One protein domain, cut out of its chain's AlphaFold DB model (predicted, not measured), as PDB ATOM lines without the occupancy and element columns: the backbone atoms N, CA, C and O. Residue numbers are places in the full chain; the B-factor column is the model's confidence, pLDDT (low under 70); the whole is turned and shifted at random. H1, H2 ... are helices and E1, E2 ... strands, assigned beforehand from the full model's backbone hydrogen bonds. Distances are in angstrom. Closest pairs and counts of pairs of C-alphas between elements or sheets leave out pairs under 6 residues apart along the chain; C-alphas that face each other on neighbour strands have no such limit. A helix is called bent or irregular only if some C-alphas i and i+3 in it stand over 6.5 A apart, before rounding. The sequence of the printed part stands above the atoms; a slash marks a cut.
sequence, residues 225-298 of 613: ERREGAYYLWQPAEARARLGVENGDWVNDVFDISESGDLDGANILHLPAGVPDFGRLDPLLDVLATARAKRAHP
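This is residues 225 to 298 of the 613 residues of the protein "DUF255 domain-containing protein" of Aliiroseovarius sp (UniProt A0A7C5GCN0). Two short helices, H1 and H2, make a V joined by a tight link, and the longest helix, H3, runs crosswise to both. A long loop, residues 255 to 277, leads from H2 to H3, while the small strand E1 lies toward one end of the longest axis, apart from the three helices. The printed part has 74 residues, in the order E1, H1, H2, H3; the class is mostly helix, though under half of the residues are in named elements. The whole is compact, with a radius of gyration of the C-alphas of 12.1 A, and only just elongated, spanning 36 by 24 by 21 A.

E1, residues 226 to 228, is 7.1 A long and begins at C-alpha 226 (-64.039, 5.074, 51.443); it pairs with no named strand. H1, residues 236 to 243, is 11.0 A long. H2, residues 245 to 254, is 14.1 A long and begins at C-alpha 245 (-88.323, 13.785, 67.814). H3, residues 278 to 292, is 19.6 A long and ends at C-alpha 292 (-71.325, 16.047, 61.425). It is neither bent nor irregular, but only just: C-alphas 280 and 283 are 6.3 A apart.

E1 is apart from H1, H2 and H3. H1 and H2 touch at a steep tilt of 57 degrees, opposite ways; their closest C-alphas, of Arg 240 and Gly 248, are 3.9 A apart. H1 and H3 touch, about perpendicular at 78 degrees, with the closest C-alphas, of Leu 243 and Leu 284, 7.0 A apart. H2 and H3 are close but not clearly touching, about perpendicular at 75 degrees; their closest C-alphas, of Val 251 and Leu 281, are 7.7 A apart. Every O i to N i+4 pair is within hydrogen-bond range in H1 and H2, and 9 of 11 in H3.

The C-alphas farthest apart, of Glu 225 and Gly 279, are separated by 36.6 A. The printed part has no cut. The link from H2 to H3 is long, 23 residues. Mean pLDDT of the printed part is 92.9; residue 273 is under 70.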
ATOM      1  N   GLU A 225     -64.953   2.135  55.215       90.00
ATOM      2  CA  GLU A 225     -64.933   2.129  53.746       90.00
ATOM      3  C   GLU A 225     -64.860   3.558  53.208       90.00
ATOM      4  O   GLU A 225     -65.582   4.424  53.704       90.00
ATOM      5  N   ARG A 226     -64.045   3.800  52.174       89.88
ATOM      6  CA  ARG A 226     -64.039   5.074  51.443       89.88
ATOM      7  C   ARG A 226     -65.207   5.096  50.449       89.88
ATOM      8  O   ARG A 226     -65.347   4.174  49.637       89.88
ATOM      9  N   ARG A 227     -66.075   6.100  50.579       91.12
ATOM     10  CA  ARG A 227     -67.276   6.298  49.757       91.12
ATOM     11  C   ARG A 227     -67.478   7.780  49.475       91.12
ATOM     12  O   ARG A 227     -67.272   8.611  50.366       91.12
ATOM     13  N   GLU A 228     -67.943   8.074  48.271       90.12
ATOM     14  CA  GLU A 228     -68.318   9.423  47.876       90.12
ATOM     15  C   GLU A 228     -69.492   9.915  48.733       90.12
ATOM     16  O   GLU A 228     -70.426   9.170  49.028       90.12
ATOM     17  N   GLY A 229     -69.424  11.158  49.205       90.38
ATOM     18  CA  GLY A 229     -70.528  11.802  49.913       90.38
ATOM     19  C   GLY A 229     -70.758  11.354  51.361       90.38
ATOM     20  O   GLY A 229     -71.516  12.014  52.067       90.38
ATOM     21  N   ALA A 230     -70.087  10.309  51.861       92.94
ATOM     22  CA  ALA A 230     -70.367   9.711  53.178       92.94
ATOM     23  C   ALA A 230     -70.365  10.701  54.364       92.94
ATOM     24  O   ALA A 230     -71.126  10.538  55.320       92.94
ATOM     25  N   TYR A 231     -69.547  11.750  54.307       94.69
ATOM     26  CA  TYR A 231     -69.533  12.830  55.291       94.69
ATOM     27  C   TYR A 231     -70.849  13.627  55.323       94.69
ATOM     28  O   TYR A 231     -71.295  14.042  56.398       94.69
ATOM     29  N   TYR A 232     -71.484  13.816  54.166       95.44
ATOM     30  CA  TYR A 232     -72.590  14.743  53.932       95.44
ATOM     31  C   TYR A 232     -73.983  14.123  54.082       95.44
ATOM     32  O   TYR A 232     -74.913  14.868  54.382       95.44
ATOM     33  N   LEU A 233     -74.129  12.805  53.917       95.12
ATOM     34  CA  LEU A 233     -75.431  12.123  53.892       95.12
ATOM     35  C   LEU A 233     -76.090  11.995  55.275       95.12
ATOM     36  O   LEU A 233     -75.398  11.918  56.297       95.12
ATOM     37  N   TRP A 234     -77.424  11.931  55.319       95.50
ATOM     38  CA  TRP A 234     -78.189  11.789  56.567       95.50
ATOM     39  C   TRP A 234     -79.328  10.779  56.487       95.50
ATOM     40  O   TRP A 234     -80.022  10.663  55.478       95.50
ATOM     41  N   GLN A 235     -79.562  10.090  57.599       95.38
ATOM     42  CA  GLN A 235     -80.743   9.253  57.804       95.38
ATOM     43  C   GLN A 235     -81.763   9.933  58.729       95.38
ATOM     44  O   GLN A 235     -81.363  10.659  59.649       95.38
ATOM     45  N   PRO A 236     -83.072   9.635  58.589       95.69
ATOM     46  CA  PRO A 236     -84.116  10.246  59.417       95.69
ATOM     47  C   PRO A 236     -83.878  10.087  60.925       95.69
ATOM     48  O   PRO A 236     -84.116  11.000  61.722       95.69
ATOM     49  N   ALA A 237     -83.379   8.915  61.331       95.88
ATOM     50  CA  ALA A 237     -83.080   8.603  62.724       95.88
ATOM     51  C   ALA A 237     -81.943   9.463  63.304       95.88
ATOM     52  O   ALA A 237     -81.958   9.763  64.500       95.88
ATOM     53  N   GLU A 238     -80.977   9.891  62.485       95.38
ATOM     54  CA  GLU A 238     -79.872  10.737  62.940       95.38
ATOM     55  C   GLU A 238     -80.368  12.134  63.317       95.38
ATOM     56  O   GLU A 238     -80.007  12.633  64.385       95.38
ATOM     57  N   ALA A 239     -81.243  12.738  62.507       95.81
ATOM     58  CA  ALA A 239     -81.839  14.036  62.817       95.81
ATOM     59  C   ALA A 239     -82.640  13.981  64.131       95.81
ATOM     60  O   ALA A 239     -82.393  14.777  65.040       95.81
ATOM     61  N   ARG A 240     -83.513  12.975  64.297       97.69
ATOM     62  CA  ARG A 240     -84.287  12.746  65.538       97.69
ATOM     63  C   ARG A 240     -83.398  12.565  66.762       97.69
ATOM     64  O   ARG A 240     -83.671  13.132  67.819       97.69
ATOM     65  N   ALA A 241     -82.320  11.792  66.632       97.44
ATOM     66  CA  ALA A 241     -81.403  11.533  67.736       97.44
ATOM     67  C   ALA A 241     -80.643  12.791  68.192       97.44
ATOM     68  O   ALA A 241     -80.256  12.879  69.357       97.44
ATOM     69  N   ARG A 242     -80.400  13.755  67.292       97.06
ATOM     70  CA  ARG A 242     -79.671  14.997  67.604       97.06
ATOM     71  C   ARG A 242     -80.574  16.144  68.029       97.06
ATOM     72  O   ARG A 242     -80.185  16.909  68.905       97.06
ATOM     73  N   LEU A 243     -81.745  16.262  67.415       97.50
ATOM     74  CA  LEU A 243     -82.635  17.414  67.573       97.50
ATOM     75  C   LEU A 243     -83.829  17.131  68.498       97.50
ATOM     76  O   LEU A 243     -84.568  18.052  68.848       97.50
ATOM     77  N   GLY A 244     -84.018  15.873  68.908       97.75
ATOM     78  CA  GLY A 244     -85.268  15.395  69.495       97.75
ATOM     79  C   GLY A 244     -86.293  15.059  68.411       97.75
ATOM     80  O   GLY A 244     -86.142  15.450  67.258       97.75
ATOM     81  N   VAL A 245     -87.339  14.313  68.779       97.12
ATOM     82  CA  VAL A 245     -88.323  13.785  67.814       97.12
ATOM     83  C   VAL A 245     -89.011  14.909  67.039       97.12
ATOM     84  O   VAL A 245     -88.966  14.901  65.820       97.12
ATOM     85  N   GLU A 246     -89.544  15.924  67.724       97.50
ATOM     86  CA  GLU A 246     -90.289  17.020  67.086       97.50
ATOM     87  C   GLU A 246     -89.453  17.814  66.068       97.50
ATOM     88  O   GLU A 246     -89.861  17.986  64.922       97.50
ATOM     89  N   ASN A 247     -88.275  18.300  66.468       97.69
ATOM     90  CA  ASN A 247     -87.417  19.065  65.559       97.69
ATOM     91  C   ASN A 247     -86.749  18.174  64.511       97.69
ATOM     92  O   ASN A 247     -86.499  18.634  63.405       97.69
ATOM     93  N   GLY A 248     -86.453  16.917  64.851       97.44
ATOM     94  CA  GLY A 248     -85.897  15.950  63.914       97.44
ATOM     95  C   GLY A 248     -86.880  15.598  62.805       97.44
ATOM     96  O   GLY A 248     -86.489  15.619  61.647       97.44
ATOM     97  N   ASP A 249     -88.144  15.340  63.144       97.00
ATOM     98  CA  ASP A 249     -89.207  15.107  62.160       97.00
ATOM     99  C   ASP A 249     -89.425  16.342  61.288       97.00
ATOM    100  O   ASP A 249     -89.424  16.229  60.070       97.00
ATOM    101  N   TRP A 250     -89.481  17.535  61.886       96.69
ATOM    102  CA  TRP A 250     -89.615  18.766  61.110       96.69
ATOM    103  C   TRP A 250     -88.443  19.002  60.144       96.69
ATOM    104  O   TRP A 250     -88.659  19.391  59.002       96.69
ATOM    105  N   VAL A 251     -87.200  18.757  60.574       96.75
ATOM    106  CA  VAL A 251     -86.023  18.855  59.694       96.75
ATOM    107  C   VAL A 251     -86.062  17.801  58.591       96.75
ATOM    108  O   VAL A 251     -85.716  18.118  57.454       96.75
ATOM    109  N   ASN A 252     -86.485  16.575  58.906       95.94
ATOM    110  CA  ASN A 252     -86.649  15.532  57.899       95.94
ATOM    111  C   ASN A 252     -87.676  15.953  56.842       95.94
ATOM    112  O   ASN A 252     -87.391  15.810  55.662       95.94
ATOM    113  N   ASP A 253     -88.802  16.546  57.245       94.75
ATOM    114  CA  ASP A 253     -89.818  17.047  56.315       94.75
ATOM    115  C   ASP A 253     -89.299  18.221  55.463       94.75
ATOM    116  O   ASP A 253     -89.554  18.275  54.263       94.75
ATOM    117  N   VAL A 254     -88.551  19.161  56.060       95.44
ATOM    118  CA  VAL A 254     -87.989  20.329  55.348       95.44
ATOM    119  C   VAL A 254     -87.018  19.918  54.241       95.44
ATOM    120  O   VAL A 254     -87.003  20.560  53.191       95.44
ATOM    121  N   PHE A 255     -86.208  18.884  54.478       95.31
ATOM    122  CA  PHE A 255     -85.186  18.423  53.535       95.31
ATOM    123  C   PHE A 255     -85.571  17.162  52.747       95.31
ATOM    124  O   PHE A 255     -84.723  16.621  52.040       95.31
ATOM    125  N   ASP A 256     -86.807  16.674  52.901       93.06
ATOM    126  CA  ASP A 256     -87.296  15.409  52.324       93.06
ATOM    127  C   ASP A 256     -86.389  14.198  52.637       93.06
ATOM    128  O   ASP A 256     -86.064  13.365  51.793       93.06
ATOM    129  N   ILE A 257     -85.948  14.095  53.897       94.06
ATOM    130  CA  ILE A 257     -85.119  12.984  54.378       94.06
ATOM    131  C   ILE A 257     -86.022  11.775  54.637       94.06
ATOM    132  O   ILE A 257     -86.801  11.744  55.594       94.06
ATOM    133  N   SER A 258     -85.860  10.735  53.822       92.44
ATOM    134  CA  SER A 258     -86.671   9.516  53.851       92.44
ATOM    135  C   SER A 258     -85.874   8.275  54.278       92.44
ATOM    136  O   SER A 258     -84.644   8.263  54.283       92.44
ATOM    137  N   GLU A 259     -86.573   7.193  54.636       91.88
ATOM    138  CA  GLU A 259     -85.933   5.897  54.939       91.88
ATOM    139  C   GLU A 259     -85.374   5.206  53.678       91.88
ATOM    140  O   GLU A 259     -84.517   4.332  53.792       91.88
ATOM    141  N   SER A 260     -85.844   5.568  52.474       90.19
ATOM    142  CA  SER A 260     -85.296   5.036  51.218       90.19
ATOM    143  C   SER A 260     -83.913   5.598  50.897       90.19
ATOM    144  O   SER A 260     -83.069   4.855  50.399       90.19
ATOM    145  N   GLY A 261     -83.674   6.874  51.219       89.62
ATOM    146  CA  GLY A 261     -82.439   7.569  50.870       89.62
ATOM    147  C   GLY A 261     -82.272   7.831  49.370       89.62
ATOM    148  O   GLY A 261     -83.004   7.300  48.537       89.62
ATOM    149  N   ASP A 262     -81.254   8.622  49.045       86.69
ATOM    150  CA  ASP A 262     -80.794   8.903  47.681       86.69
ATOM    151  C   ASP A 262     -79.597   8.023  47.304       86.69
ATOM    152  O   ASP A 262     -79.504   7.512  46.188       86.69
ATOM    153  N   LEU A 263     -78.668   7.843  48.250       85.69
ATOM    154  CA  LEU A 263     -77.393   7.160  48.048       85.69
ATOM    155  C   LEU A 263     -77.088   6.270  49.255       85.69
ATOM    156  O   LEU A 263     -77.084   6.734  50.394       85.69
ATOM    157  N   ASP A 264     -76.854   4.979  49.013       80.25
ATOM    158  CA  ASP A 264     -76.526   3.982  50.044       80.25
ATOM    159  C   ASP A 264     -77.499   3.954  51.249       80.25
ATOM    160  O   ASP A 264     -77.118   3.635  52.379       80.25
ATOM    161  N   GLY A 265     -78.780   4.271  51.016       83.75
ATOM    162  CA  GLY A 265     -79.811   4.325  52.060       83.75
ATOM    163  C   GLY A 265     -79.704   5.545  52.983       83.75
ATOM    164  O   GLY A 265     -80.146   5.494  54.132       83.75
ATOM    165  N   ALA A 266     -79.077   6.627  52.521       91.19
ATOM    166  CA  ALA A 266     -79.021   7.921  53.193       91.19
ATOM    167  C   ALA A 266     -79.314   9.059  52.200       91.19
ATOM    168  O   ALA A 266     -79.261   8.869  50.987       91.19
ATOM    169  N   ASN A 267     -79.675  10.232  52.716       95.88
ATOM    170  CA  ASN A 267     -80.260  11.319  51.933       95.88
ATOM    171  C   ASN A 267     -79.277  12.472  51.744       95.88
ATOM    172  O   ASN A 267     -78.472  12.781  52.633       95.88
ATOM    173  N   ILE A 268     -79.407  13.126  50.601       96.31
ATOM    174  CA  ILE A 268     -78.747  14.365  50.227       96.31
ATOM    175  C   ILE A 268     -79.717  15.494  50.563       96.31
ATOM    176  O   ILE A 268     -80.836  15.554  50.057       96.31
ATOM    177  N   LEU A 269     -79.304  16.386  51.463       95.44
ATOM    178  CA  LEU A 269     -80.173  17.477  51.894       95.44
ATOM    179  C   LEU A 269     -80.338  18.488  50.761       95.44
ATOM    180  O   LEU A 269     -79.361  19.064  50.290       95.44
ATOM    181  N   HIS A 270     -81.587  18.754  50.412       95.06
ATOM    182  CA  HIS A 270     -82.009  19.763  49.450       95.06
ATOM    183  C   HIS A 270     -83.322  20.384  49.946       95.06
ATOM    184  O   HIS A 270     -83.951  19.853  50.855       95.06
ATOM    185  N   LEU A 271     -83.734  21.523  49.400       93.19
ATOM    186  CA  LEU A 271     -84.960  22.229  49.777       93.19
ATOM    187  C   LEU A 271     -86.014  22.068  48.667       93.19
ATOM    188  O   LEU A 271     -86.126  22.947  47.810       93.19
ATOM    189  N   PRO A 272     -86.799  20.973  48.655       83.19
ATOM    190  CA  PRO A 272     -87.792  20.726  47.607       83.19
ATOM    191  C   PRO A 272     -89.019  21.640  47.712       83.19
ATOM    192  O   PRO A 272     -89.732  21.839  46.728       83.19
ATOM    193  N   ALA A 273     -89.289  22.197  48.898       67.25
ATOM    194  CA  ALA A 273     -90.499  22.955  49.197       67.25
ATOM    195  C   ALA A 273     -90.186  24.378  49.680       67.25
ATOM    196  O   ALA A 273     -90.014  24.613  50.873       67.25
ATOM    197  N   GLY A 274     -90.198  25.345  48.756       70.56
ATOM    198  CA  GLY A 274     -90.197  26.779  49.065       70.56
ATOM    199  C   GLY A 274     -89.107  27.248  50.041       70.56
ATOM    200  O   GLY A 274     -88.088  26.600  50.255       70.56
ATOM    201  N   VAL A 275     -89.311  28.430  50.623       76.44
ATOM    202  CA  VAL A 275     -88.385  29.010  51.604       76.44
ATOM    203  C   VAL A 275     -88.857  28.632  53.014       76.44
ATOM    204  O   VAL A 275     -89.938  29.080  53.406       76.44
ATOM    205  N   PRO A 276     -88.100  27.828  53.789       86.25
ATOM    206  CA  PRO A 276     -88.490  27.463  55.148       86.25
ATOM    207  C   PRO A 276     -88.315  28.639  56.121       86.25
ATOM    208  O   PRO A 276     -87.698  29.658  55.805       86.25
ATOM    209  N   ASP A 277     -88.814  28.481  57.350       90.31
ATOM    210  CA  ASP A 277     -88.491  29.399  58.446       90.31
ATOM    211  C   ASP A 277     -87.010  29.250  58.835       90.31
ATOM    212  O   ASP A 277     -86.639  28.404  59.653       90.31
ATOM    213  N   PHE A 278     -86.152  30.082  58.238       92.31
ATOM    214  CA  PHE A 278     -84.718  30.084  58.528       92.31
ATOM    215  C   PHE A 278     -84.389  30.476  59.971       92.31
ATOM    216  O   PHE A 278     -83.362  30.038  60.484       92.31
ATOM    217  N   GLY A 279     -85.260  31.237  60.646       94.25
ATOM    218  CA  GLY A 279     -85.085  31.578  62.059       94.25
ATOM    219  C   GLY A 279     -85.166  30.345  62.960       94.25
ATOM    220  O   GLY A 279     -84.442  30.253  63.949       94.25
ATOM    221  N   ARG A 280     -85.993  29.364  62.576       95.50
ATOM    222  CA  ARG A 280     -86.038  28.040  63.208       95.50
ATOM    223  C   ARG A 280     -84.964  27.092  62.669       95.50
ATOM    224  O   ARG A 280     -84.391  26.332  63.447       95.50
ATOM    225  N   LEU A 281     -84.709  27.105  61.360       95.06
ATOM    226  CA  LEU A 281     -83.838  26.127  60.703       95.06
ATOM    227  C   LEU A 281     -82.356  26.311  61.052       95.06
ATOM    228  O   LEU A 281     -81.688  25.327  61.359       95.06
ATOM    229  N   ASP A 282     -81.837  27.541  61.030       94.75
ATOM    230  CA  ASP A 282     -80.398  27.795  61.194       94.75
ATOM    231  C   ASP A 282     -79.832  27.294  62.533       94.75
ATOM    232  O   ASP A 282     -78.835  26.568  62.504       94.75
ATOM    233  N   PRO A 283     -80.484  27.535  63.689       95.88
ATOM    234  CA  PRO A 283     -80.030  26.965  64.957       95.88
ATOM    235  C   PRO A 283     -79.992  25.429  64.961       95.88
ATOM    236  O   PRO A 283     -79.122  24.827  65.589       95.88
ATOM    237  N   LEU A 284     -80.927  24.769  64.266       97.50
ATOM    238  CA  LEU A 284     -80.950  23.307  64.159       97.50
ATOM    239  C   LEU A 284     -79.822  22.806  63.251       97.50
ATOM    240  O   LEU A 284     -79.176  21.806  63.575       97.50
ATOM    241  N   LEU A 285     -79.530  23.521  62.163       96.44
ATOM    242  CA  LEU A 285     -78.395  23.223  61.289       96.44
ATOM    243  C   LEU A 285     -77.058  23.329  62.024       96.44
ATOM    244  O   LEU A 285     -76.190  22.495  61.780       96.44
ATOM    245  N   ASP A 286     -76.896  24.262  62.962       95.00
ATOM    246  CA  ASP A 286     -75.675  24.372  63.775       95.00
ATOM    247  C   ASP A 286     -75.472  23.149  64.691       95.00
ATOM    248  O   ASP A 286     -74.350  22.649  64.863       95.00
ATOM    249  N   VAL A 287     -76.565  22.599  65.237       97.50
ATOM    250  CA  VAL A 287     -76.528  21.344  66.007       97.50
ATOM    251  C   VAL A 287     -76.128  20.173  65.106       97.50
ATOM    252  O   VAL A 287     -75.271  19.364  65.482       97.50
ATOM    253  N   LEU A 288     -76.698  20.088  63.899       97.31
ATOM    254  CA  LEU A 288     -76.339  19.055  62.925       97.31
ATOM    255  C   LEU A 288     -74.894  19.200  62.433       97.31
ATOM    256  O   LEU A 288     -74.196  18.195  62.329       97.31
ATOM    257  N   ALA A 289     -74.407  20.423  62.213       95.88
ATOM    258  CA  ALA A 289     -73.024  20.700  61.835       95.88
ATOM    259  C   ALA A 289     -72.050  20.220  62.919       95.88
ATOM    260  O   ALA A 289     -71.085  19.514  62.623       95.88
ATOM    261  N   THR A 290     -72.357  20.498  64.190       95.19
ATOM    262  CA  THR A 290     -71.573  20.017  65.339       95.19
ATOM    263  C   THR A 290     -71.543  18.489  65.418       95.19
ATOM    264  O   THR A 290     -70.528  17.889  65.783       95.19
ATOM    265  N   ALA A 291     -72.655  17.828  65.089       95.56
ATOM    266  CA  ALA A 291     -72.707  16.373  65.027       95.56
ATOM    267  C   ALA A 291     -71.907  15.818  63.835       95.56
ATOM    268  O   ALA A 291     -71.166  14.848  64.009       95.56
ATOM    269  N   ARG A 292     -72.017  16.446  62.659       95.69
ATOM    270  CA  ARG A 292     -71.325  16.047  61.425       95.69
ATOM    271  C   ARG A 292     -69.813  16.187  61.530       95.69
ATOM    272  O   ARG A 292     -69.108  15.297  61.073       95.69
ATOM    273  N   ALA A 293     -69.323  17.213  62.224       93.62
ATOM    274  CA  ALA A 293     -67.894  17.438  62.462       93.62
ATOM    275  C   ALA A 293     -67.186  16.282  63.205       93.62
ATOM    276  O   ALA A 293     -65.962  16.240  63.259       93.62
ATOM    277  N   LYS A 294     -67.937  15.334  63.788       93.12
ATOM    278  CA  LYS A 294     -67.398  14.118  64.425       93.12
ATOM    279  C   LYS A 294     -67.227  12.941  63.454       93.12
ATOM    280  O   LYS A 294     -66.710  11.903  63.862       93.12
ATOM    281  N   ARG A 295     -67.712  13.060  62.214       93.88
ATOM    282  CA  ARG A 295     -67.508  12.074  61.142       93.88
ATOM    283  C   ARG A 295     -66.101  12.236  60.560       93.88
ATOM    284  O   ARG A 295     -65.463  13.267  60.761       93.88
ATOM    285  N   ALA A 296     -65.614  11.227  59.839       93.38
ATOM    286  CA  ALA A 296     -64.363  11.372  59.102       93.38
ATOM    287  C   ALA A 296     -64.536  12.459  58.033       93.38
ATOM    288  O   ALA A 296     -65.416  12.354  57.178       93.38
ATOM    289  N   HIS A 297     -63.729  13.511  58.127       93.19
ATOM    290  CA  HIS A 297     -63.784  14.632  57.200       93.19
ATOM    291  C   HIS A 297     -63.289  14.205  55.811       93.19
ATOM    292  O   HIS A 297     -62.410  13.341  55.739       93.19
ATOM    293  N   PRO A 298     -63.800  14.802  54.722       94.44
ATOM    294  CA  PRO A 298     -63.162  14.669  53.423       94.44
ATOM    295  C   PRO A 298     -61.719  15.184  53.475       94.44
ATOM    296  O   PRO A 298     -61.427  16.173  54.162       94.44
TER     297      PRO A 298